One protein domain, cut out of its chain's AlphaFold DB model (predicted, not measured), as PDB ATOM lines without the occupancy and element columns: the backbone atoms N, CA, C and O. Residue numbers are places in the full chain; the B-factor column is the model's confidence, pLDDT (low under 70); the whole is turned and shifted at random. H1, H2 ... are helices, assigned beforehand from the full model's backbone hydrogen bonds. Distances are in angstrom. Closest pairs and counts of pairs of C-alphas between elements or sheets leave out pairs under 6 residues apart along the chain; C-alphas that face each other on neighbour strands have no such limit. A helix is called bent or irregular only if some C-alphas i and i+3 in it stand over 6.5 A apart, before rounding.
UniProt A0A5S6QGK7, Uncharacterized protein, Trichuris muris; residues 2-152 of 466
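Overview. This is residues 2 to 152 of the 466 residues of an uncharacterized protein of Trichuris muris (UniProt A0A5S6QGK7). One long helix, H3, is the core, with the shorter H4, H6 and H7 packed round it and H5 packed on H4. H1, H2 and the long loop of residues 6 to 35 make a looser part beyond the first residues of H3, where residues 12 to 17 stick out, and a second loop, residues 123 to 145, swings out from H7 and returns to H8. The printed part has 151 residues, with eight named helices, H1 to H8 in order, and no named strand; the class is all helix, though under half of the residues, 73, are in named elements. It is compact, with a radius of gyration of the C-alphas of 15.8 A and spans of 40 by 39 by 28 A.

Along the chain. H1, residues 2 to 5, begins at C-alpha 2 (17.287, -52.434, 46.422). H2 is residues 36 to 43. H3, residues 48 to 68, is 29.8 A long and begins at C-alpha 48 (27.531, -52.950, 40.382). H4 is residues 79 to 86. H5, residues 89 to 98, 14.2 A, is only just irregular: C-alphas 90 and 93 are 6.8 A apart. H6, residues 101 to 110, measures 15.8 A. H7 is residues 116 to 122. H8, residues 146 to 150, ends at C-alpha 150 (33.090, -27.803, 38.936).

Arrangement. H3 is the hub. With residues 56 to 64 alone it touches H4, a hairpin at a shallow tilt of 4 degrees, opposite ways; the closest C-alphas, Ala 60 and Ile 81, are 6.7 A apart. H6 touches H3 about perpendicular, only just, at 73 degrees, the closest C-alphas being Ile 58 and Val 110, 6.1 A. H7 touches H3, closest C-alphas Lys 62 and Thr 116, 6.2 A. H5 touches H4, closest C-alphas Ala 86 and Ala 92, 5.4 A. H8 is close to H3 but not clearly touching. H1 and H2 are near each other. Every O i to N i+4 pair is within hydrogen-bond range in H2, H3, H4, H7 and H8, but 4 of 6 in H6 and 2 of 6 in H5, with 3 of 7 O i to N i+3 pairs there; H1 is too short for an O i to N i+4 pair.

Size, cuts and confidence. The C-alphas farthest apart, Asp 15 and Ile 150, are 42.7 A apart. The printed part has no cut; the links H1 to H2 and H7 to H8 are long. Mean pLDDT of the printed part is 71.8, with 56 residues under 70, among them 2 to 35.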
ATOM      1  N   GLN A   2      18.438 -51.702  47.006       30.02
ATOM      2  CA  GLN A   2      17.287 -52.434  46.422       30.02
ATOM      3  C   GLN A   2      16.111 -51.541  45.961       30.02
ATOM      4  O   GLN A   2      15.627 -51.690  44.844       30.02
ATOM      5  N   LEU A   3      15.700 -50.542  46.754       35.72
ATOM      6  CA  LEU A   3      14.581 -49.662  46.379       35.72
ATOM      7  C   LEU A   3      14.834 -48.768  45.144       35.72
ATOM      8  O   LEU A   3      13.891 -48.169  44.634       35.72
ATOM      9  N   LEU A   4      16.086 -48.640  44.686       37.69
ATOM     10  CA  LEU A   4      16.441 -47.768  43.570       37.69
ATOM     11  C   LEU A   4      16.003 -48.387  42.237       37.69
ATOM     12  O   LEU A   4      15.235 -47.767  41.515       37.69
ATOM     13  N   ILE A   5      16.403 -49.629  41.940       39.91
ATOM     14  CA  ILE A   5      16.087 -50.287  40.656       39.91
ATOM     15  C   ILE A   5      14.578 -50.556  40.499       39.91
ATOM     16  O   ILE A   5      14.075 -50.545  39.386       39.91
ATOM     17  N   CYS A   6      13.818 -50.661  41.595       34.94
ATOM     18  CA  CYS A   6      12.347 -50.718  41.543       34.94
ATOM     19  C   CYS A   6      11.658 -49.362  41.253       34.94
ATOM     20  O   CYS A   6      10.431 -49.305  41.195       34.94
ATOM     21  N   LYS A   7      12.415 -48.265  41.101       39.53
ATOM     22  CA  LYS A   7      11.915 -46.946  40.663       39.53
ATOM     23  C   LYS A   7      12.705 -46.316  39.512       39.53
ATOM     24  O   LYS A   7      12.192 -45.398  38.877       39.53
ATOM     25  N   LEU A   8      13.900 -46.821  39.200       39.97
ATOM     26  CA  LEU A   8      14.505 -46.622  37.888       39.97
ATOM     27  C   LEU A   8      13.613 -47.336  36.866       39.97
ATOM     28  O   LEU A   8      13.379 -48.535  36.981       39.97
ATOM     29  N   GLY A   9      13.008 -46.569  35.959       33.38
ATOM     30  CA  GLY A   9      11.826 -47.009  35.225       33.38
ATOM     31  C   GLY A   9      12.085 -48.234  34.355       33.38
ATOM     32  O   GLY A   9      12.998 -48.241  33.534       33.38
ATOM     33  N   TYR A  10      11.250 -49.259  34.512       34.56
ATOM     34  CA  TYR A  10      11.354 -50.464  33.704       34.56
ATOM     35  C   TYR A  10      11.062 -50.140  32.235       34.56
ATOM     36  O   TYR A  10      10.014 -49.576  31.916       34.56
ATOM     37  N   ILE A  11      11.978 -50.499  31.336       34.81
ATOM     38  CA  ILE A  11      11.704 -50.471  29.899       34.81
ATOM     39  C   ILE A  11      10.851 -51.702  29.602       34.81
ATOM     40  O   ILE A  11      11.346 -52.826  29.666       34.81
ATOM     41  N   SER A  12       9.571 -51.490  29.293       28.91
ATOM     42  CA  SER A  12       8.746 -52.532  28.686       28.91
ATOM     43  C   SER A  12       9.337 -52.863  27.316       28.91
ATOM     44  O   SER A  12       9.307 -52.047  26.395       28.91
ATOM     45  N   PHE A  13       9.908 -54.060  27.213       32.59
ATOM     46  CA  PHE A  13       9.794 -54.821  25.984       32.59
ATOM     47  C   PHE A  13       8.427 -55.504  26.038       32.59
ATOM     48  O   PHE A  13       8.137 -56.193  27.012       32.59
ATOM     49  N   GLU A  14       7.630 -55.251  25.002       32.88
ATOM     50  CA  GLU A  14       6.324 -55.855  24.715       32.88
ATOM     51  C   GLU A  14       5.160 -55.470  25.681       32.88
ATOM     52  O   GLU A  14       5.123 -55.751  26.879       32.88
ATOM     53  N   ASP A  15       4.202 -54.755  25.082       32.62
ATOM     54  CA  ASP A  15       2.761 -54.605  25.346       32.62
ATOM     55  C   ASP A  15       2.169 -54.099  26.688       32.62
ATOM     56  O   ASP A  15       1.021 -53.652  26.664       32.62
ATOM     57  N   GLU A  16       2.885 -54.006  27.821       33.94
ATOM     58  CA  GLU A  16       2.365 -53.290  29.022       33.94
ATOM     59  C   GLU A  16       3.042 -51.923  29.277       33.94
ATOM     60  O   GLU A  16       4.060 -51.798  29.963       33.94
ATOM     61  N   GLY A  17       2.411 -50.856  28.763       34.00
ATOM     62  CA  GLY A  17       2.850 -49.455  28.858       34.00
ATOM     63  C   GLY A  17       2.812 -48.838  30.267       34.00
ATOM     64  O   GLY A  17       1.996 -47.964  30.559       34.00
ATOM     65  N   CYS A  18       3.723 -49.259  31.145       33.34
ATOM     66  CA  CYS A  18       3.812 -48.785  32.527       33.34
ATOM     67  C   CYS A  18       4.498 -47.404  32.640       33.34
ATOM     68  O   CYS A  18       5.726 -47.289  32.634       33.34
ATOM     69  N   ILE A  19       3.708 -46.332  32.779       37.22
ATOM     70  CA  ILE A  19       4.223 -44.973  33.016       37.22
ATOM     71  C   ILE A  19       4.701 -44.846  34.469       37.22
ATOM     72  O   ILE A  19       3.901 -44.622  35.376       37.22
ATOM     73  N   VAL A  20       6.014 -44.930  34.692       37.88
ATOM     74  CA  VAL A  20       6.624 -44.618  35.996       37.88
ATOM     75  C   VAL A  20       6.666 -43.092  36.196       37.88
ATOM     76  O   VAL A  20       7.329 -42.400  35.416       37.88
ATOM     77  N   PRO A  21       6.008 -42.530  37.228       36.34
ATOM     78  CA  PRO A  21       6.100 -41.107  37.533       36.34
ATOM     79  C   PRO A  21       7.459 -40.776  38.163       36.34
ATOM     80  O   PRO A  21       7.951 -41.521  39.014       36.34
ATOM     81  N   SER A  22       8.025 -39.606  37.842       41.59
ATOM     82  CA  SER A  22       9.026 -38.998  38.737       41.59
ATOM     83  C   SER A  22       8.374 -38.741  40.099       41.59
ATOM     84  O   SER A  22       7.201 -38.377  40.150       41.59
ATOM     85  N   SER A  23       9.133 -38.811  41.198       43.59
ATOM     86  CA  SER A  23       8.659 -38.379  42.526       43.59
ATOM     87  C   SER A  23       8.269 -36.892  42.599       43.59
ATOM     88  O   SER A  23       7.685 -36.462  43.591       43.59
ATOM     89  N   ASP A  24       8.544 -36.119  41.547       38.91
ATOM     90  CA  ASP A  24       8.033 -34.760  41.348       38.91
ATOM     91  C   ASP A  24       6.533 -34.705  40.962       38.91
ATOM     92  O   ASP A  24       5.936 -33.631  41.031       38.91
ATOM     93  N   PHE A  25       5.921 -35.831  40.562       37.25
ATOM     94  CA  PHE A  25       4.518 -35.944  40.139       37.25
ATOM     95  C   PHE A  25       3.807 -37.094  40.866       37.25
ATOM     96  O   PHE A  25       4.171 -38.260  40.734       37.25
ATOM     97  N   TYR A  26       2.753 -36.771  41.614       36.66
ATOM     98  CA  TYR A  26       1.937 -37.756  42.324       36.66
ATOM     99  C   TYR A  26       0.890 -38.363  41.376       36.66
ATOM    100  O   TYR A  26       0.044 -37.636  40.859       36.66
ATOM    101  N   THR A  27       0.906 -39.682  41.168       39.41
ATOM    102  CA  THR A  27      -0.180 -40.401  40.476       39.41
ATOM    103  C   THR A  27      -0.995 -41.218  41.464       39.41
ATOM    104  O   THR A  27      -0.438 -41.947  42.281       39.41
ATOM    105  N   GLN A  28      -2.322 -41.144  41.356       40.44
ATOM    106  CA  GLN A  28      -3.242 -41.942  42.178       40.44
ATOM    107  C   GLN A  28      -3.247 -43.432  41.790       40.44
ATOM    108  O   GLN A  28      -3.606 -44.275  42.607       40.44
ATOM    109  N   ASN A  29      -2.797 -43.770  40.576       40.66
ATOM    110  CA  ASN A  29      -2.591 -45.154  40.157       40.66
ATOM    111  C   ASN A  29      -1.406 -45.744  40.935       40.66
ATOM    112  O   ASN A  29      -0.267 -45.295  40.786       40.66
ATOM    113  N   GLY A  30      -1.705 -46.710  41.804       40.97
ATOM    114  CA  GLY A  30      -0.767 -47.237  42.790       40.97
ATOM    115  C   GLY A  30       0.395 -48.041  42.202       40.97
ATOM    116  O   GLY A  30       0.312 -48.621  41.121       40.97
ATOM    117  N   LEU A  31       1.480 -48.118  42.977       46.25
ATOM    118  CA  LEU A  31       2.627 -48.984  42.706       46.25
ATOM    119  C   LEU A  31       2.176 -50.456  42.684       46.25
ATOM    120  O   LEU A  31       1.987 -51.053  43.744       46.25
ATOM    121  N   ARG A  32       2.040 -51.062  41.494       50.31
ATOM    122  CA  ARG A  32       1.939 -52.527  41.370       50.31
ATOM    123  C   ARG A  32       3.202 -53.146  41.980       50.31
ATOM    124  O   ARG A  32       4.317 -52.836  41.561       50.31
ATOM    125  N   GLN A  33       3.031 -53.999  42.985       48.19
ATOM    126  CA  GLN A  33       4.143 -54.616  43.704       48.19
ATOM    127  C   GLN A  33       4.779 -55.716  42.842       48.19
ATOM    128  O   GLN A  33       4.221 -56.801  42.692       48.19
ATOM    129  N   VAL A  34       5.946 -55.432  42.258       53.34
ATOM    130  CA  VAL A  34       6.730 -56.410  41.483       53.34
ATOM    131  C   VAL A  34       7.138 -57.565  42.399       53.34
ATOM    132  O   VAL A  34       7.658 -57.325  43.491       53.34
ATOM    133  N   SER A  35       6.914 -58.813  41.978       66.44
ATOM    134  CA  SER A  35       7.194 -59.991  42.808       66.44
ATOM    135  C   SER A  35       8.690 -60.168  43.087       66.44
ATOM    136  O   SER A  35       9.538 -59.827  42.257       66.44
ATOM    137  N   THR A  36       9.027 -60.730  44.251       70.56
ATOM    138  CA  THR A  36      10.419 -60.899  44.704       70.56
ATOM    139  C   THR A  36      11.268 -61.668  43.693       70.56
ATOM    140  O   THR A  36      12.362 -61.225  43.370       70.56
ATOM    141  N   ALA A  37      10.731 -62.735  43.090       70.25
ATOM    142  CA  ALA A  37      11.436 -63.522  42.077       70.25
ATOM    143  C   ALA A  37      11.772 -62.723  40.799       70.25
ATOM    144  O   ALA A  37      12.825 -62.933  40.198       70.25
ATOM    145  N   ILE A  38      10.910 -61.781  40.385       63.41
ATOM    146  CA  ILE A  38      11.209 -60.871  39.268       63.41
ATOM    147  C   ILE A  38      12.291 -59.870  39.693       63.41
ATOM    148  O   ILE A  38      13.233 -59.642  38.937       63.41
ATOM    149  N   GLN A  39      12.208 -59.320  40.910       59.53
ATOM    150  CA  GLN A  39      13.235 -58.418  41.443       59.53
ATOM    151  C   GLN A  39      14.610 -59.101  41.530       59.53
ATOM    152  O   GLN A  39      15.589 -58.559  41.027       59.53
ATOM    153  N   GLU A  40      14.699 -60.296  42.115       66.31
ATOM    154  CA  GLU A  40      15.941 -61.071  42.259       66.31
ATOM    155  C   GLU A  40      16.557 -61.423  40.902       66.31
ATOM    156  O   GLU A  40      17.746 -61.181  40.682       66.31
ATOM    157  N   LYS A  41      15.735 -61.905  39.958       66.88
ATOM    158  CA  LYS A  41      16.164 -62.166  38.579       66.88
ATOM    159  C   LYS A  41      16.656 -60.896  37.876       66.88
ATOM    160  O   LYS A  41      17.538 -60.980  37.034       66.88
ATOM    161  N   LEU A  42      16.129 -59.720  38.212       58.41
ATOM    162  CA  LEU A  42      16.618 -58.452  37.667       58.41
ATOM    163  C   LEU A  42      17.915 -57.983  38.319       58.41
ATOM    164  O   LEU A  42      18.832 -57.573  37.609       58.41
ATOM    165  N   PHE A  43      18.035 -58.082  39.644       61.94
ATOM    166  CA  PHE A  43      19.279 -57.751  40.339       61.94
ATOM    167  C   PHE A  43      20.450 -58.627  39.868       61.94
ATOM    168  O   PHE A  43      21.567 -58.121  39.795       61.94
ATOM    169  N   SER A  44      20.212 -59.881  39.458       67.56
ATOM    170  CA  SER A  44      21.266 -60.733  38.884       67.56
ATOM    171  C   SER A  44      21.770 -60.283  37.499       67.56
ATOM    172  O   SER A  44      22.901 -60.605  37.142       67.56
ATOM    173  N   TYR A  45      20.999 -59.490  36.741       62.41
ATOM    174  CA  TYR A  45      21.424 -58.928  35.446       62.41
ATOM    175  C   TYR A  45      22.063 -57.527  35.537       62.41
ATOM    176  O   TYR A  45      22.669 -57.065  34.562       62.41
ATOM    177  N   VAL A  46      21.948 -56.830  36.675       70.62
ATOM    178  CA  VAL A  46      22.457 -55.456  36.845       70.62
ATOM    179  C   VAL A  46      23.629 -55.430  37.830       70.62
ATOM    180  O   VAL A  46      23.469 -55.118  39.013       70.62
ATOM    181  N   SER A  47      24.822 -55.729  37.311       80.69
ATOM    182  CA  SER A  47      26.088 -55.665  38.053       80.69
ATOM    183  C   SER A  47      26.358 -54.274  38.652       80.69
ATOM    184  O   SER A  47      25.756 -53.276  38.244       80.69
ATOM    185  N   ILE A  48      27.259 -54.190  39.634       79.31
ATOM    186  CA  ILE A  48      27.531 -52.950  40.382       79.31
ATOM    187  C   ILE A  48      28.013 -51.834  39.439       79.31
ATOM    188  O   ILE A  48      27.602 -50.682  39.574       79.31
ATOM    189  N   GLU A  49      28.796 -52.191  38.427       82.69
ATOM    190  CA  GLU A  49      29.354 -51.303  37.406       82.69
ATOM    191  C   GLU A  49      28.228 -50.710  36.545       82.69
ATOM    192  O   GLU A  49      28.156 -49.494  36.360       82.69
ATOM    193  N   ARG A  50      27.256 -51.539  36.121       82.19
ATOM    194  CA  ARG A  50      26.050 -51.069  35.410       82.19
ATOM    195  C   ARG A  50      25.252 -50.065  36.243       82.19
ATOM    196  O   ARG A  50      24.746 -49.090  35.688       82.19
ATOM    197  N   GLN A  51      25.151 -50.277  37.559       81.62
ATOM    198  CA  GLN A  51      24.472 -49.347  38.473       81.62
ATOM    199  C   GLN A  51      25.239 -48.022  38.609       81.62
ATOM    200  O   GLN A  51      24.619 -46.959  38.611       81.62
ATOM    201  N   GLN A  52      26.573 -48.068  38.683       84.12
ATOM    202  CA  GLN A  52      27.436 -46.886  38.779       84.12
ATOM    203  C   GLN A  52      27.426 -46.045  37.494       84.12
ATOM    204  O   GLN A  52      27.250 -44.826  37.568       84.12
ATOM    205  N   GLU A  53      27.537 -46.665  36.315       87.31
ATOM    206  CA  GLU A  53      27.433 -45.948  35.037       87.31
ATOM    207  C   GLU A  53      26.029 -45.351  34.839       87.31
ATOM    208  O   GLU A  53      25.893 -44.190  34.453       87.31
ATOM    209  N   LEU A  54      24.967 -46.091  35.186       86.44
ATOM    210  CA  LEU A  54      23.594 -45.587  35.096       86.44
ATOM    211  C   LEU A  54      23.354 -44.392  36.036       86.44
ATOM    212  O   LEU A  54      22.781 -43.385  35.623       86.44
ATOM    213  N   LEU A  55      23.838 -44.460  37.281       86.75
ATOM    214  CA  LEU A  55      23.829 -43.324  38.210       86.75
ATOM    215  C   LEU A  55      24.619 -42.128  37.661       86.75
ATOM    216  O   LEU A  55      24.180 -40.986  37.801       86.75
ATOM    217  N   THR A  56      25.750 -42.378  37.000       89.56
ATOM    218  CA  THR A  56      26.578 -41.340  36.370       89.56
ATOM    219  C   THR A  56      25.829 -40.646  35.231       89.56
ATOM    220  O   THR A  56      25.781 -39.415  35.203       89.56
ATOM    221  N   LEU A  57      25.148 -41.400  34.359       90.44
ATOM    222  CA  LEU A  57      24.276 -40.852  33.314       90.44
ATOM    223  C   LEU A  57      23.126 -40.024  33.907       90.44
ATOM    224  O   LEU A  57      22.912 -38.888  33.483       90.44
ATOM    225  N   ILE A  58      22.423 -40.541  34.922       91.88
ATOM    226  CA  ILE A  58      21.339 -39.821  35.611       91.88
ATOM    227  C   ILE A  58      21.854 -38.488  36.170       91.88
ATOM    228  O   ILE A  58      21.274 -37.438  35.884       91.88
ATOM    229  N   ASN A  59      22.972 -38.503  36.900       92.38
ATOM    230  CA  ASN A  59      23.593 -37.305  37.469       92.38
ATOM    231  C   ASN A  59      23.999 -36.299  36.386       92.38
ATOM    232  O   ASN A  59      23.689 -35.109  36.504       92.38
ATOM    233  N   ALA A  60      24.609 -36.772  35.297       93.56
ATOM    234  CA  ALA A  60      24.963 -35.937  34.159       93.56
ATOM    235  C   ALA A  60      23.733 -35.280  33.521       93.56
ATOM    236  O   ALA A  60      23.785 -34.091  33.209       93.56
ATOM    237  N   THR A  61      22.588 -35.971  33.418       94.31
ATOM    238  CA  THR A  61      21.363 -35.326  32.911       94.31
ATOM    239  C   THR A  61      20.839 -34.208  33.819       94.31
ATOM    240  O   THR A  61      20.193 -33.271  33.344       94.31
ATOM    241  N   LYS A  62      21.112 -34.257  35.130       94.62
ATOM    242  CA  LYS A  62      20.746 -33.177  36.058       94.62
ATOM    243  C   LYS A  62      21.717 -32.000  35.958       94.62
ATOM    244  O   LYS A  62      21.262 -30.862  35.897       94.62
ATOM    245  N   VAL A  63      23.020 -32.255  35.841       95.31
ATOM    246  CA  VAL A  63      24.040 -31.211  35.619       95.31
ATOM    247  C   VAL A  63      23.898 -30.554  34.238       95.31
ATOM    248  O   VAL A  63      24.062 -29.341  34.105       95.31
ATOM    249  N   ASN A  64      23.509 -31.305  33.204       95.56
ATOM    250  CA  ASN A  64      23.199 -30.742  31.889       95.56
ATOM    251  C   ASN A  64      21.918 -29.892  31.930       95.56
ATOM    252  O   ASN A  64      21.875 -28.829  31.316       95.56
ATOM    253  N   TYR A  65      20.910 -30.293  32.714       95.69
ATOM    254  CA  TYR A  65      19.734 -29.455  32.959       95.69
ATOM    255  C   TYR A  65      20.087 -28.173  33.723       95.69
ATOM    256  O   TYR A  65      19.663 -27.110  33.292       95.69
ATOM    257  N   PHE A  66      20.923 -28.247  34.766       96.25
ATOM    258  CA  PHE A  66      21.413 -27.073  35.502       96.25
ATOM    259  C   PHE A  66      22.114 -26.051  34.593       96.25
ATOM    260  O   PHE A  66      21.895 -24.853  34.737       96.25
ATOM    261  N   ASN A  67      22.937 -26.507  33.642       94.12
ATOM    262  CA  ASN A  67      23.708 -25.621  32.762       94.12
ATOM    263  C   ASN A  67      22.949 -25.175  31.496       94.12
ATOM    264  O   ASN A  67      23.169 -24.066  31.013       94.12
ATOM    265  N   ALA A  68      22.056 -26.009  30.946       92.94
ATOM    266  CA  ALA A  68      21.443 -25.794  29.626       92.94
ATOM    267  C   ALA A  68      19.900 -25.850  29.594       92.94
ATOM    268  O   ALA A  68      19.320 -25.765  28.515       92.94
ATOM    269  N   ASN A  69      19.214 -26.028  30.730       94.19
ATOM    270  CA  ASN A  69      17.754 -26.216  30.851       94.19
ATOM    271  C   ASN A  69      17.188 -27.419  30.055       94.19
ATOM    272  O   ASN A  69      15.976 -27.582  29.924       94.19
ATOM    273  N   HIS A  70      18.058 -28.307  29.569       92.31
ATOM    274  CA  HIS A  70      17.714 -29.546  28.875       92.31
ATOM    275  C   HIS A  70      18.410 -30.719  29.565       92.31
ATOM    276  O   HIS A  70      19.606 -30.653  29.825       92.31
ATOM    277  N   HIS A  71      17.700 -31.816  29.838       90.62
ATOM    278  CA  HIS A  71      18.313 -32.979  30.497       90.62
ATOM    279  C   HIS A  71      19.382 -33.672  29.641       90.62
ATOM    280  O   HIS A  71      20.357 -34.177  30.179       90.62
ATOM    281  N   THR A  72      19.236 -33.675  28.319       89.88
ATOM    282  CA  THR A  72      20.135 -34.403  27.405       89.88
ATOM    283  C   THR A  72      20.696 -33.519  26.299       89.88
ATOM    284  O   THR A  72      21.848 -33.666  25.905       89.88
ATOM    285  N   GLY A  73      19.893 -32.574  25.816       87.81
ATOM    286  CA  GLY A  73      20.210 -31.652  24.731       87.81
ATOM    287  C   GLY A  73      18.935 -31.264  23.985       87.81
ATOM    288  O   GLY A  73      17.828 -31.546  24.452       87.81
ATOM    289  N   GLN A  74      19.078 -30.631  22.822       84.62
ATOM    290  CA  GLN A  74      17.960 -30.257  21.957       84.62
ATOM    291  C   GLN A  74      18.146 -30.939  20.597       84.62
ATOM    292  O   GLN A  74      19.104 -30.652  19.887       84.62
ATOM    293  N   ARG A  75      17.246 -31.873  20.249       83.69
ATOM    294  CA  ARG A  75      17.284 -32.764  19.058       83.69
ATOM    295  C   ARG A  75      18.479 -33.726  18.947       83.69
ATOM    296  O   ARG A  75      18.312 -34.780  18.352       83.69
ATOM    297  N   ALA A  76      19.628 -33.417  19.540       85.88
ATOM    298  CA  ALA A  76      20.771 -34.314  19.713       85.88
ATOM    299  C   ALA A  76      21.340 -34.174  21.142       85.88
ATOM    300  O   ALA A  76      21.088 -33.149  21.789       85.88
ATOM    301  N   PRO A  77      22.118 -35.149  21.654       88.75
ATOM    302  CA  PRO A  77      22.801 -35.008  22.939       88.75
ATOM    303  C   PRO A  77      23.804 -33.842  22.926       88.75
ATOM    304  O   PRO A  77      24.463 -33.602  21.907       88.75
ATOM    305  N   SER A  78      23.949 -33.129  24.046       89.56
ATOM    306  CA  SER A  78      24.975 -32.087  24.226       89.56
ATOM    307  C   SER A  78      26.392 -32.675  24.180       89.56
ATOM    308  O   SER A  78      26.563 -33.883  24.344       89.56
ATOM    309  N   SER A  79      27.422 -31.841  23.985       88.88
ATOM    310  CA  SER A  79      28.829 -32.279  24.067       88.88
ATOM    311  C   SER A  79      29.121 -32.992  25.389       88.88
ATOM    312  O   SER A  79      29.558 -34.136  25.375       88.88
ATOM    313  N   TYR A  80      28.737 -32.382  26.513       91.25
ATOM    314  CA  TYR A  80      28.881 -32.968  27.846       91.25
ATOM    315  C   TYR A  80      28.196 -34.337  27.987       91.25
ATOM    316  O   TYR A  80      28.778 -35.268  28.535       91.25
ATOM    317  N   ILE A  81      26.977 -34.504  27.469       92.25
ATOM    318  CA  ILE A  81      26.290 -35.800  27.552       92.25
ATOM    319  C   ILE A  81      26.984 -36.848  26.662       92.25
ATOM    320  O   ILE A  81      27.058 -38.007  27.059       92.25
ATOM    321  N   ARG A  82      27.573 -36.459  25.519       90.69
ATOM    322  CA  ARG A  82      28.412 -37.358  24.699       90.69
ATOM    323  C   ARG A  82      29.715 -37.743  25.407       90.69
ATOM    324  O   ARG A  82      30.062 -38.917  25.380       90.69
ATOM    325  N   GLU A  83      30.391 -36.792  26.062       90.44
ATOM    326  CA  GLU A  83      31.585 -37.038  26.891       90.44
ATOM    327  C   GLU A  83      31.293 -38.109  27.956       90.44
ATOM    328  O   GLU A  83      32.022 -39.091  28.069       90.44
ATOM    329  N   VAL A  84      30.186 -37.960  28.696       91.12
ATOM    330  CA  VAL A  84      29.797 -38.911  29.752       91.12
ATOM    331  C   VAL A  84      29.409 -40.276  29.179       91.12
ATOM    332  O   VAL A  84      29.802 -41.293  29.739       91.12
ATOM    333  N   ILE A  85      28.684 -40.323  28.056       90.00
ATOM    334  CA  ILE A  85      28.333 -41.583  27.378       90.00
ATOM    335  C   ILE A  85      29.584 -42.330  26.902       90.00
ATOM    336  O   ILE A  85      29.661 -43.543  27.074       90.00
ATOM    337  N   ALA A  86      30.569 -41.626  26.339       88.62
ATOM    338  CA  ALA A  86      31.832 -42.230  25.920       88.62
ATOM    339  C   ALA A  86      32.647 -42.771  27.111       88.62
ATOM    340  O   ALA A  86      33.340 -43.773  26.969       88.62
ATOM    341  N   ALA A  87      32.520 -42.151  28.290       88.44
ATOM    342  CA  ALA A  87      33.119 -42.616  29.542       88.44
ATOM    343  C   ALA A  87      32.333 -43.746  30.250       88.44
ATOM    344  O   ALA A  87      32.804 -44.263  31.260       88.44
ATOM    345  N   CYS A  88      31.158 -44.138  29.741       88.06
ATOM    346  CA  CYS A  88      30.319 -45.215  30.276       88.06
ATOM    347  C   CYS A  88      30.287 -46.400  29.284       88.06
ATOM    348  O   CYS A  88      29.346 -46.491  28.490       88.06
ATOM    349  N   PRO A  89      31.298 -47.293  29.248       83.75
ATOM    350  CA  PRO A  89      31.436 -48.317  28.202       83.75
ATOM    351  C   PRO A  89      30.256 -49.304  28.108       83.75
ATOM    352  O   PRO A  89      29.935 -49.782  27.011       83.75
ATOM    353  N   LEU A  90      29.556 -49.572  29.215       79.38
ATOM    354  CA  LEU A  90      28.376 -50.445  29.242       79.38
ATOM    355  C   LEU A  90      27.119 -49.764  28.668       79.38
ATOM    356  O   LEU A  90      26.125 -50.442  28.419       79.38
ATOM    357  N   TRP A  91      27.181 -48.460  28.386       77.50
ATOM    358  CA  TRP A  91      26.150 -47.691  27.679       77.50
ATOM    359  C   TRP A  91      26.646 -47.069  26.365       77.50
ATOM    360  O   TRP A  91      25.841 -46.709  25.505       77.50
ATOM    361  N   ALA A  92      27.962 -46.992  26.162       78.88
ATOM    362  CA  ALA A  92      28.597 -46.483  24.953       78.88
ATOM    363  C   ALA A  92      28.092 -47.221  23.705       78.88
ATOM    364  O   ALA A  92      27.650 -46.587  22.754       78.88
ATOM    365  N   HIS A  93      28.043 -48.553  23.720       71.75
ATOM    366  CA  HIS A  93      27.531 -49.335  22.588       71.75
ATOM    367  C   HIS A  93      26.017 -49.148  22.338       71.75
ATOM    368  O   HIS A  93      25.564 -49.276  21.202       71.75
ATOM    369  N   VAL A  94      25.241 -48.791  23.371       70.19
ATOM    370  CA  VAL A  94      23.797 -48.498  23.275       70.19
ATOM    371  C   VAL A  94      23.551 -47.142  22.597       70.19
ATOM    372  O   VAL A  94      22.635 -47.004  21.779       70.19
ATOM    373  N   PHE A  95      24.375 -46.137  22.916       68.06
ATOM    374  CA  PHE A  95      24.142 -44.743  22.528       68.06
ATOM    375  C   PHE A  95      25.066 -44.194  21.430       68.06
ATOM    376  O   PHE A  95      24.606 -43.355  20.660       68.06
ATOM    377  N   LEU A  96      26.325 -44.635  21.307       61.28
ATOM    378  CA  LEU A  96      27.283 -44.107  20.317       61.28
ATOM    379  C   LEU A  96      26.848 -44.413  18.881       61.28
ATOM    380  O   LEU A  96      26.762 -43.500  18.060       61.28
ATOM    381  N   ASN A  97      26.458 -45.663  18.613       55.16
ATOM    382  CA  ASN A  97      25.896 -46.087  17.325       55.16
ATOM    383  C   ASN A  97      24.587 -45.347  16.974       55.16
ATOM    384  O   ASN A  97      24.179 -45.323  15.818       55.16
ATOM    385  N   ASN A  98      23.941 -44.724  17.968       51.69
ATOM    386  CA  ASN A  98      22.648 -44.053  17.860       51.69
ATOM    387  C   ASN A  98      22.705 -42.553  18.206       51.69
ATOM    388  O   ASN A  98      21.661 -41.974  18.501       51.69
ATOM    389  N   LEU A  99      23.869 -41.883  18.115       58.28
ATOM    390  CA  LEU A  99      23.999 -40.422  18.332       58.28
ATOM    391  C   LEU A  99      23.189 -39.551  17.347       58.28
ATOM    392  O   LEU A  99      23.131 -38.326  17.492       58.28
ATOM    393  N   ALA A 100      22.528 -40.189  16.380       57.84
ATOM    394  CA  ALA A 100      21.340 -39.689  15.705       57.84
ATOM    395  C   ALA A 100      20.261 -39.169  16.698       57.84
ATOM    396  O   ALA A 100      20.307 -39.447  17.900       57.84
ATOM    397  N   PRO A 101      19.226 -38.447  16.224       60.88
ATOM    398  CA  PRO A 101      18.201 -37.867  17.101       60.88
ATOM    399  C   PRO A 101      17.456 -38.852  18.024       60.88
ATOM    400  O   PRO A 101      16.895 -38.430  19.036       60.88
ATOM    401  N   GLY A 102      17.468 -40.155  17.715       64.62
ATOM    402  CA  GLY A 102      16.804 -41.200  18.502       64.62
ATOM    403  C   GLY A 102      17.323 -41.347  19.939       64.62
ATOM    404  O   GLY A 102      16.511 -41.429  20.862       64.62
ATOM    405  N   ALA A 103      18.644 -41.306  20.173       67.44
ATOM    406  CA  ALA A 103      19.212 -41.523  21.515       67.44
ATOM    407  C   ALA A 103      18.775 -40.475  22.556       67.44
ATOM    408  O   ALA A 103      18.803 -40.744  23.758       67.44
ATOM    409  N   VAL A 104      18.319 -39.296  22.118       74.38
ATOM    410  CA  VAL A 104      17.831 -38.233  23.009       74.38
ATOM    411  C   VAL A 104      16.645 -38.696  23.854       74.38
ATOM    412  O   VAL A 104      16.555 -38.292  25.014       74.38
ATOM    413  N   HIS A 105      15.752 -39.537  23.311       77.44
ATOM    414  CA  HIS A 105      14.549 -39.955  24.033       77.44
ATOM    415  C   HIS A 105      14.856 -40.948  25.171       77.44
ATOM    416  O   HIS A 105      14.502 -40.622  26.305       77.44
ATOM    417  N   PRO A 106      15.557 -42.088  24.969       78.19
ATOM    418  CA  PRO A 106      15.890 -42.990  26.074       78.19
ATOM    419  C   PRO A 106      16.749 -42.321  27.154       78.19
ATOM    420  O   PRO A 106      16.436 -42.446  28.335       78.19
ATOM    421  N   LEU A 107      17.754 -41.518  26.777       82.44
ATOM    422  CA  LEU A 107      18.559 -40.742  27.735       82.44
ATOM    423  C   LEU A 107      17.705 -39.759  28.560       82.44
ATOM    424  O   LEU A 107      17.981 -39.519  29.734       82.44
ATOM    425  N   HIS A 108      16.656 -39.184  27.964       82.94
ATOM    426  CA  HIS A 108      15.733 -38.283  28.655       82.94
ATOM    427  C   HIS A 108      14.787 -39.039  29.600       82.94
ATOM    428  O   HIS A 108      14.444 -38.494  30.649       82.94
ATOM    429  N   GLN A 109      14.423 -40.289  29.290       82.56
ATOM    430  CA  GLN A 109      13.705 -41.160  30.229       82.56
ATOM    431  C   GLN A 109      14.607 -41.586  31.395       82.56
ATOM    432  O   GLN A 109      14.206 -41.415  32.543       82.56
ATOM    433  N   VAL A 110      15.855 -41.999  31.132       82.69
ATOM    434  CA  VAL A 110      16.873 -42.244  32.177       82.69
ATOM    435  C   VAL A 110      17.009 -41.017  33.085       82.69
ATOM    436  O   VAL A 110      16.903 -41.122  34.305       82.69
ATOM    437  N   GLY A 111      17.126 -39.820  32.505       85.81
ATOM    438  CA  GLY A 111      17.173 -38.568  33.259       85.81
ATOM    439  C   GLY A 111      15.897 -38.210  34.035       85.81
ATOM    440  O   GLY A 111      15.945 -37.322  34.888       85.81
ATOM    441  N   ARG A 112      14.763 -38.880  33.792       83.75
ATOM    442  CA  ARG A 112      13.501 -38.739  34.548       83.75
ATOM    443  C   ARG A 112      13.339 -39.764  35.672       83.75
ATOM    444  O   ARG A 112      12.511 -39.542  36.549       83.75
ATOM    445  N   TRP A 113      14.146 -40.825  35.698       81.25
ATOM    446  CA  TRP A 113      14.110 -41.876  36.727       81.25
ATOM    447  C   TRP A 113      14.519 -41.412  38.137       81.25
ATOM    448  O   TRP A 113      14.349 -42.144  39.109       81.25
ATOM    449  N   ALA A 114      15.030 -40.188  38.273       83.75
ATOM    450  CA  ALA A 114      15.249 -39.525  39.553       83.75
ATOM    451  C   ALA A 114      14.684 -38.100  39.520       83.75
ATOM    452  O   ALA A 114      14.784 -37.414  38.497       83.75
ATOM    453  N   SER A 115      14.154 -37.615  40.646       87.31
ATOM    454  CA  SER A 115      13.736 -36.214  40.763       87.31
ATOM    455  C   SER A 115      14.927 -35.269  40.596       87.31
ATOM    456  O   SER A 115      16.018 -35.488  41.130       87.31
ATOM    457  N   THR A 116      14.713 -34.181  39.853       91.00
ATOM    458  CA  THR A 116      15.709 -33.104  39.727       91.00
ATOM    459  C   THR A 116      15.911 -32.384  41.064       91.00
ATOM    460  O   THR A 116      17.025 -31.968  41.364       91.00
ATOM    461  N   LYS A 117      14.865 -32.279  41.893       90.88
ATOM    462  CA  LYS A 117      14.921 -31.627  43.208       90.88
ATOM    463  C   LYS A 117      15.674 -32.473  44.230       90.88
ATOM    464  O   LYS A 117      16.559 -31.950  44.900       90.88
ATOM    465  N   ASP A 118      15.375 -33.772  44.322       87.44
ATOM    466  CA  ASP A 118      16.104 -34.669  45.229       87.44
ATOM    467  C   ASP A 118      17.599 -34.702  44.901       87.44
ATOM    468  O   ASP A 118      18.415 -34.564  45.811       87.44
ATOM    469  N   LEU A 119      17.962 -34.806  43.617       89.31
ATOM    470  CA  LEU A 119      19.368 -34.793  43.214       89.31
ATOM    471  C   LEU A 119      20.028 -33.426  43.416       89.31
ATOM    472  O   LEU A 119      21.140 -33.393  43.922       89.31
ATOM    473  N   PHE A 120      19.370 -32.297  43.134       92.56
ATOM    474  CA  PHE A 120      19.954 -30.979  43.427       92.56
ATOM    475  C   PHE A 120      20.153 -30.738  44.934       92.56
ATOM    476  O   PHE A 120      21.186 -30.193  45.322       92.56
ATOM    477  N   ARG A 121      19.240 -31.212  45.797       88.56
ATOM    478  CA  ARG A 121      19.435 -31.200  47.263       88.56
ATOM    479  C   ARG A 121      20.598 -32.098  47.681       88.56
ATOM    480  O   ARG A 121      21.418 -31.689  48.494       88.56
ATOM    481  N   ALA A 122      20.688 -33.297  47.108       85.75
ATOM    482  CA  ALA A 122      21.770 -34.245  47.368       85.75
ATOM    483  C   ALA A 122      23.142 -33.721  46.892       85.75
ATOM    484  O   ALA A 122      24.151 -33.943  47.549       85.75
ATOM    485  N   MET A 123      23.170 -32.960  45.794       88.81
ATOM    486  CA  MET A 123      24.344 -32.254  45.264       88.81
ATOM    487  C   MET A 123      24.737 -31.006  46.081       88.81
ATOM    488  O   MET A 123      25.723 -30.354  45.745       88.81
ATOM    489  N   GLY A 124      23.992 -30.658  47.138       89.44
ATOM    490  CA  GLY A 124      24.271 -29.504  47.998       89.44
ATOM    491  C   GLY A 124      23.889 -28.146  47.401       89.44
ATOM    492  O   GLY A 124      24.364 -27.119  47.881       89.44
ATOM    493  N   ILE A 125      23.048 -28.109  46.361       92.62
ATOM    494  CA  ILE A 125      22.623 -26.853  45.730       92.62
ATOM    495  C   ILE A 125      21.580 -26.155  46.634       92.62
ATOM    496  O   ILE A 125      20.609 -26.801  47.043       92.62
ATOM    497  N   PRO A 126      21.739 -24.855  46.957       91.81
ATOM    498  CA  PRO A 126      20.811 -24.128  47.827       91.81
ATOM    499  C   PRO A 126      19.457 -23.837  47.155       91.81
ATOM    500  O   PRO A 126      19.282 -24.001  45.949       91.81
ATOM    501  N   ASP A 127      18.494 -23.371  47.958       92.38
ATOM    502  CA  ASP A 127      17.150 -22.912  47.548       92.38
ATOM    503  C   ASP A 127      16.223 -23.952  46.874       92.38
ATOM    504  O   ASP A 127      15.109 -23.615  46.468       92.38
ATOM    505  N   VAL A 128      16.618 -25.228  46.787       93.88
ATOM    506  CA  VAL A 128      15.780 -26.293  46.207       93.88
ATOM    507  C   VAL A 128      14.592 -26.635  47.120       93.88
ATOM    508  O   VAL A 128      14.780 -27.041  48.274       93.88
ATOM    509  N   LEU A 129      13.373 -26.583  46.576       92.00
ATOM    510  CA  LEU A 129      12.151 -27.041  47.246       92.00
ATOM    511  C   LEU A 129      12.288 -28.481  47.777       92.00
ATOM    512  O   LEU A 129      12.851 -29.336  47.087       92.00
ATOM    513  N   PRO A 130      11.735 -28.792  48.962       85.62
ATOM    514  CA  PRO A 130      11.618 -30.172  49.407       85.62
ATOM    515  C   PRO A 130      10.692 -30.967  48.474       85.62
ATOM    516  O   PRO A 130       9.684 -30.458  47.983       85.62
ATOM    517  N   THR A 131      11.031 -32.231  48.258       82.12
ATOM    518  CA  THR A 131      10.156 -33.253  47.673       82.12
ATOM    519  C   THR A 131       9.470 -34.047  48.780       82.12
ATOM    520  O   THR A 131       9.948 -34.100  49.916       82.12
ATOM    521  N   TYR A 132       8.357 -34.704  48.452       77.31
ATOM    522  CA  TYR A 132       7.784 -35.707  49.340       77.31
ATOM    523  C   TYR A 132       8.686 -36.949  49.360       77.31
ATOM    524  O   TYR A 132       8.819 -37.647  48.352       77.31
ATOM    525  N   ARG A 133       9.283 -37.235  50.518       69.75
ATOM    526  CA  ARG A 133       9.982 -38.495  50.788       69.75
ATOM    527  C   ARG A 133       9.047 -39.411  51.586       69.75
ATOM    528  O   ARG A 133       8.654 -39.021  52.686       69.75
ATOM    529  N   PRO A 134       8.670 -40.594  51.066       70.06
ATOM    530  CA  PRO A 134       7.831 -41.529  51.805       70.06
ATOM    531  C   PRO A 134       8.492 -41.979  53.123       70.06
ATOM    532  O   PRO A 134       9.719 -42.109  53.169       70.06
ATOM    533  N   PRO A 135       7.710 -42.266  54.181       71.94
ATOM    534  CA  PRO A 135       8.228 -42.863  55.410       71.94
ATOM    535  C   PRO A 135       9.052 -44.133  55.149       71.94
ATOM    536  O   PRO A 135       8.783 -44.888  54.216       71.94
ATOM    537  N   GLY A 136      10.080 -44.360  55.971       73.50
ATOM    538  CA  GLY A 136      10.984 -45.510  55.841       73.50
ATOM    539  C   GLY A 136      12.006 -45.425  54.698       73.50
ATOM    540  O   GLY A 136      12.799 -46.349  54.533       73.50
ATOM    541  N   TRP A 137      12.039 -44.341  53.912       63.66
ATOM    542  CA  TRP A 137      13.077 -44.161  52.890       63.66
ATOM    543  C   TRP A 137      14.458 -43.911  53.523       63.66
ATOM    544  O   TRP A 137      14.585 -43.021  54.366       63.66
ATOM    545  N   PRO A 138      15.509 -44.654  53.122       65.50
ATOM    546  CA  PRO A 138      16.828 -44.523  53.726       65.50
ATOM    547  C   PRO A 138      17.500 -43.205  53.328       65.50
ATOM    548  O   PRO A 138      17.634 -42.888  52.143       65.50
ATOM    549  N   THR A 139      18.003 -42.467  54.318       69.06
ATOM    550  CA  THR A 139      18.898 -41.325  54.097       69.06
ATOM    551  C   THR A 139      20.272 -41.841  53.672       69.06
ATOM    552  O   THR A 139      21.113 -42.164  54.505       69.06
ATOM    553  N   ILE A 140      20.487 -41.947  52.362       66.56
ATOM    554  CA  ILE A 140      21.789 -42.288  51.776       66.56
ATOM    555  C   ILE A 140      22.615 -41.003  51.646       66.56
ATOM    556  O   ILE A 140      22.139 -40.020  51.075       66.56
ATOM    557  N   GLU A 141      23.850 -41.010  52.152       70.81
ATOM    558  CA  GLU A 141      24.796 -39.919  51.912       70.81
ATOM    559  C   GLU A 141      25.212 -39.916  50.432       70.81
ATOM    560  O   GLU A 141      25.721 -40.909  49.913       70.81
ATOM    561  N   PHE A 142      24.987 -38.802  49.741       76.56
ATOM    562  CA  PHE A 142      25.278 -38.671  48.318       76.56
ATOM    563  C   PHE A 142      26.524 -37.809  48.110       76.56
ATOM    564  O   PHE A 142      26.500 -36.598  48.324       76.56
ATOM    565  N   ARG A 143      27.623 -38.435  47.681       77.12
ATOM    566  CA  ARG A 143      28.887 -37.747  47.398       77.12
ATOM    567  C   ARG A 143      29.050 -37.543  45.895       77.12
ATOM    568  O   ARG A 143      29.227 -38.504  45.156       77.12
ATOM    569  N   ILE A 144      29.033 -36.285  45.456       79.00
ATOM    570  CA  ILE A 144      29.517 -35.896  44.125       79.00
ATOM    571  C   ILE A 144      31.043 -35.787  44.107       79.00
ATOM    572  O   ILE A 144      31.643 -35.291  45.065       79.00
ATOM    573  N   ASN A 145      31.653 -36.218  43.000       83.00
ATOM    574  CA  ASN A 145      33.057 -35.956  42.692       83.00
ATOM    575  C   ASN A 145      33.289 -34.464  42.385       83.00
ATOM    576  O   ASN A 145      32.353 -33.680  42.197       83.00
ATOM    577  N   GLU A 146      34.561 -34.069  42.318       85.19
ATOM    578  CA  GLU A 146      34.921 -32.672  42.074       85.19
ATOM    579  C   GLU A 146      34.559 -32.213  40.651       85.19
ATOM    580  O   GLU A 146      34.153 -31.067  40.480       85.19
ATOM    581  N   ASP A 147      34.559 -33.101  39.652       83.38
ATOM    582  CA  ASP A 147      34.192 -32.754  38.268       83.38
ATOM    583  C   ASP A 147      32.728 -32.300  38.146       83.38
ATOM    584  O   ASP A 147      32.427 -31.299  37.488       83.38
ATOM    585  N   LEU A 148      31.801 -32.997  38.820       84.88
ATOM    586  CA  LEU A 148      30.399 -32.578  38.881       84.88
ATOM    587  C   LEU A 148      30.243 -31.291  39.705       84.88
ATOM    588  O   LEU A 148      29.447 -30.437  39.322       84.88
ATOM    589  N   ARG A 149      31.029 -31.088  40.776       87.69
ATOM    590  CA  ARG A 149      31.047 -29.813  41.524       87.69
ATOM    591  C   ARG A 149      31.524 -28.650  40.658       87.69
ATOM    592  O   ARG A 149      30.890 -27.601  40.671       87.69
ATOM    593  N   ILE A 150      32.584 -28.821  39.870       88.81
ATOM    594  CA  ILE A 150      33.090 -27.803  38.936       88.81
ATOM    595  C   ILE A 150      31.992 -27.421  37.930       88.81
ATOM    596  O   ILE A 150      31.719 -26.235  37.752       88.81
ATOM    597  N   ARG A 151      31.280 -28.408  37.364       90.81
ATOM    598  CA  ARG A 151      30.129 -28.189  36.461       90.81
ATOM    599  C   ARG A 151      28.843 -27.698  37.159       90.81
ATOM    600  O   ARG A 151      27.863 -27.422  36.472       90.81
ATOM    601  N   LEU A 152      28.821 -27.583  38.490       91.56
ATOM    602  CA  LEU A 152      27.752 -26.939  39.275       91.56
ATOM    603  C   LEU A 152      28.156 -25.556  39.822       91.56
ATOM    604  O   LEU A 152      27.290 -24.782  40.221       91.56
TER     605      LEU A 152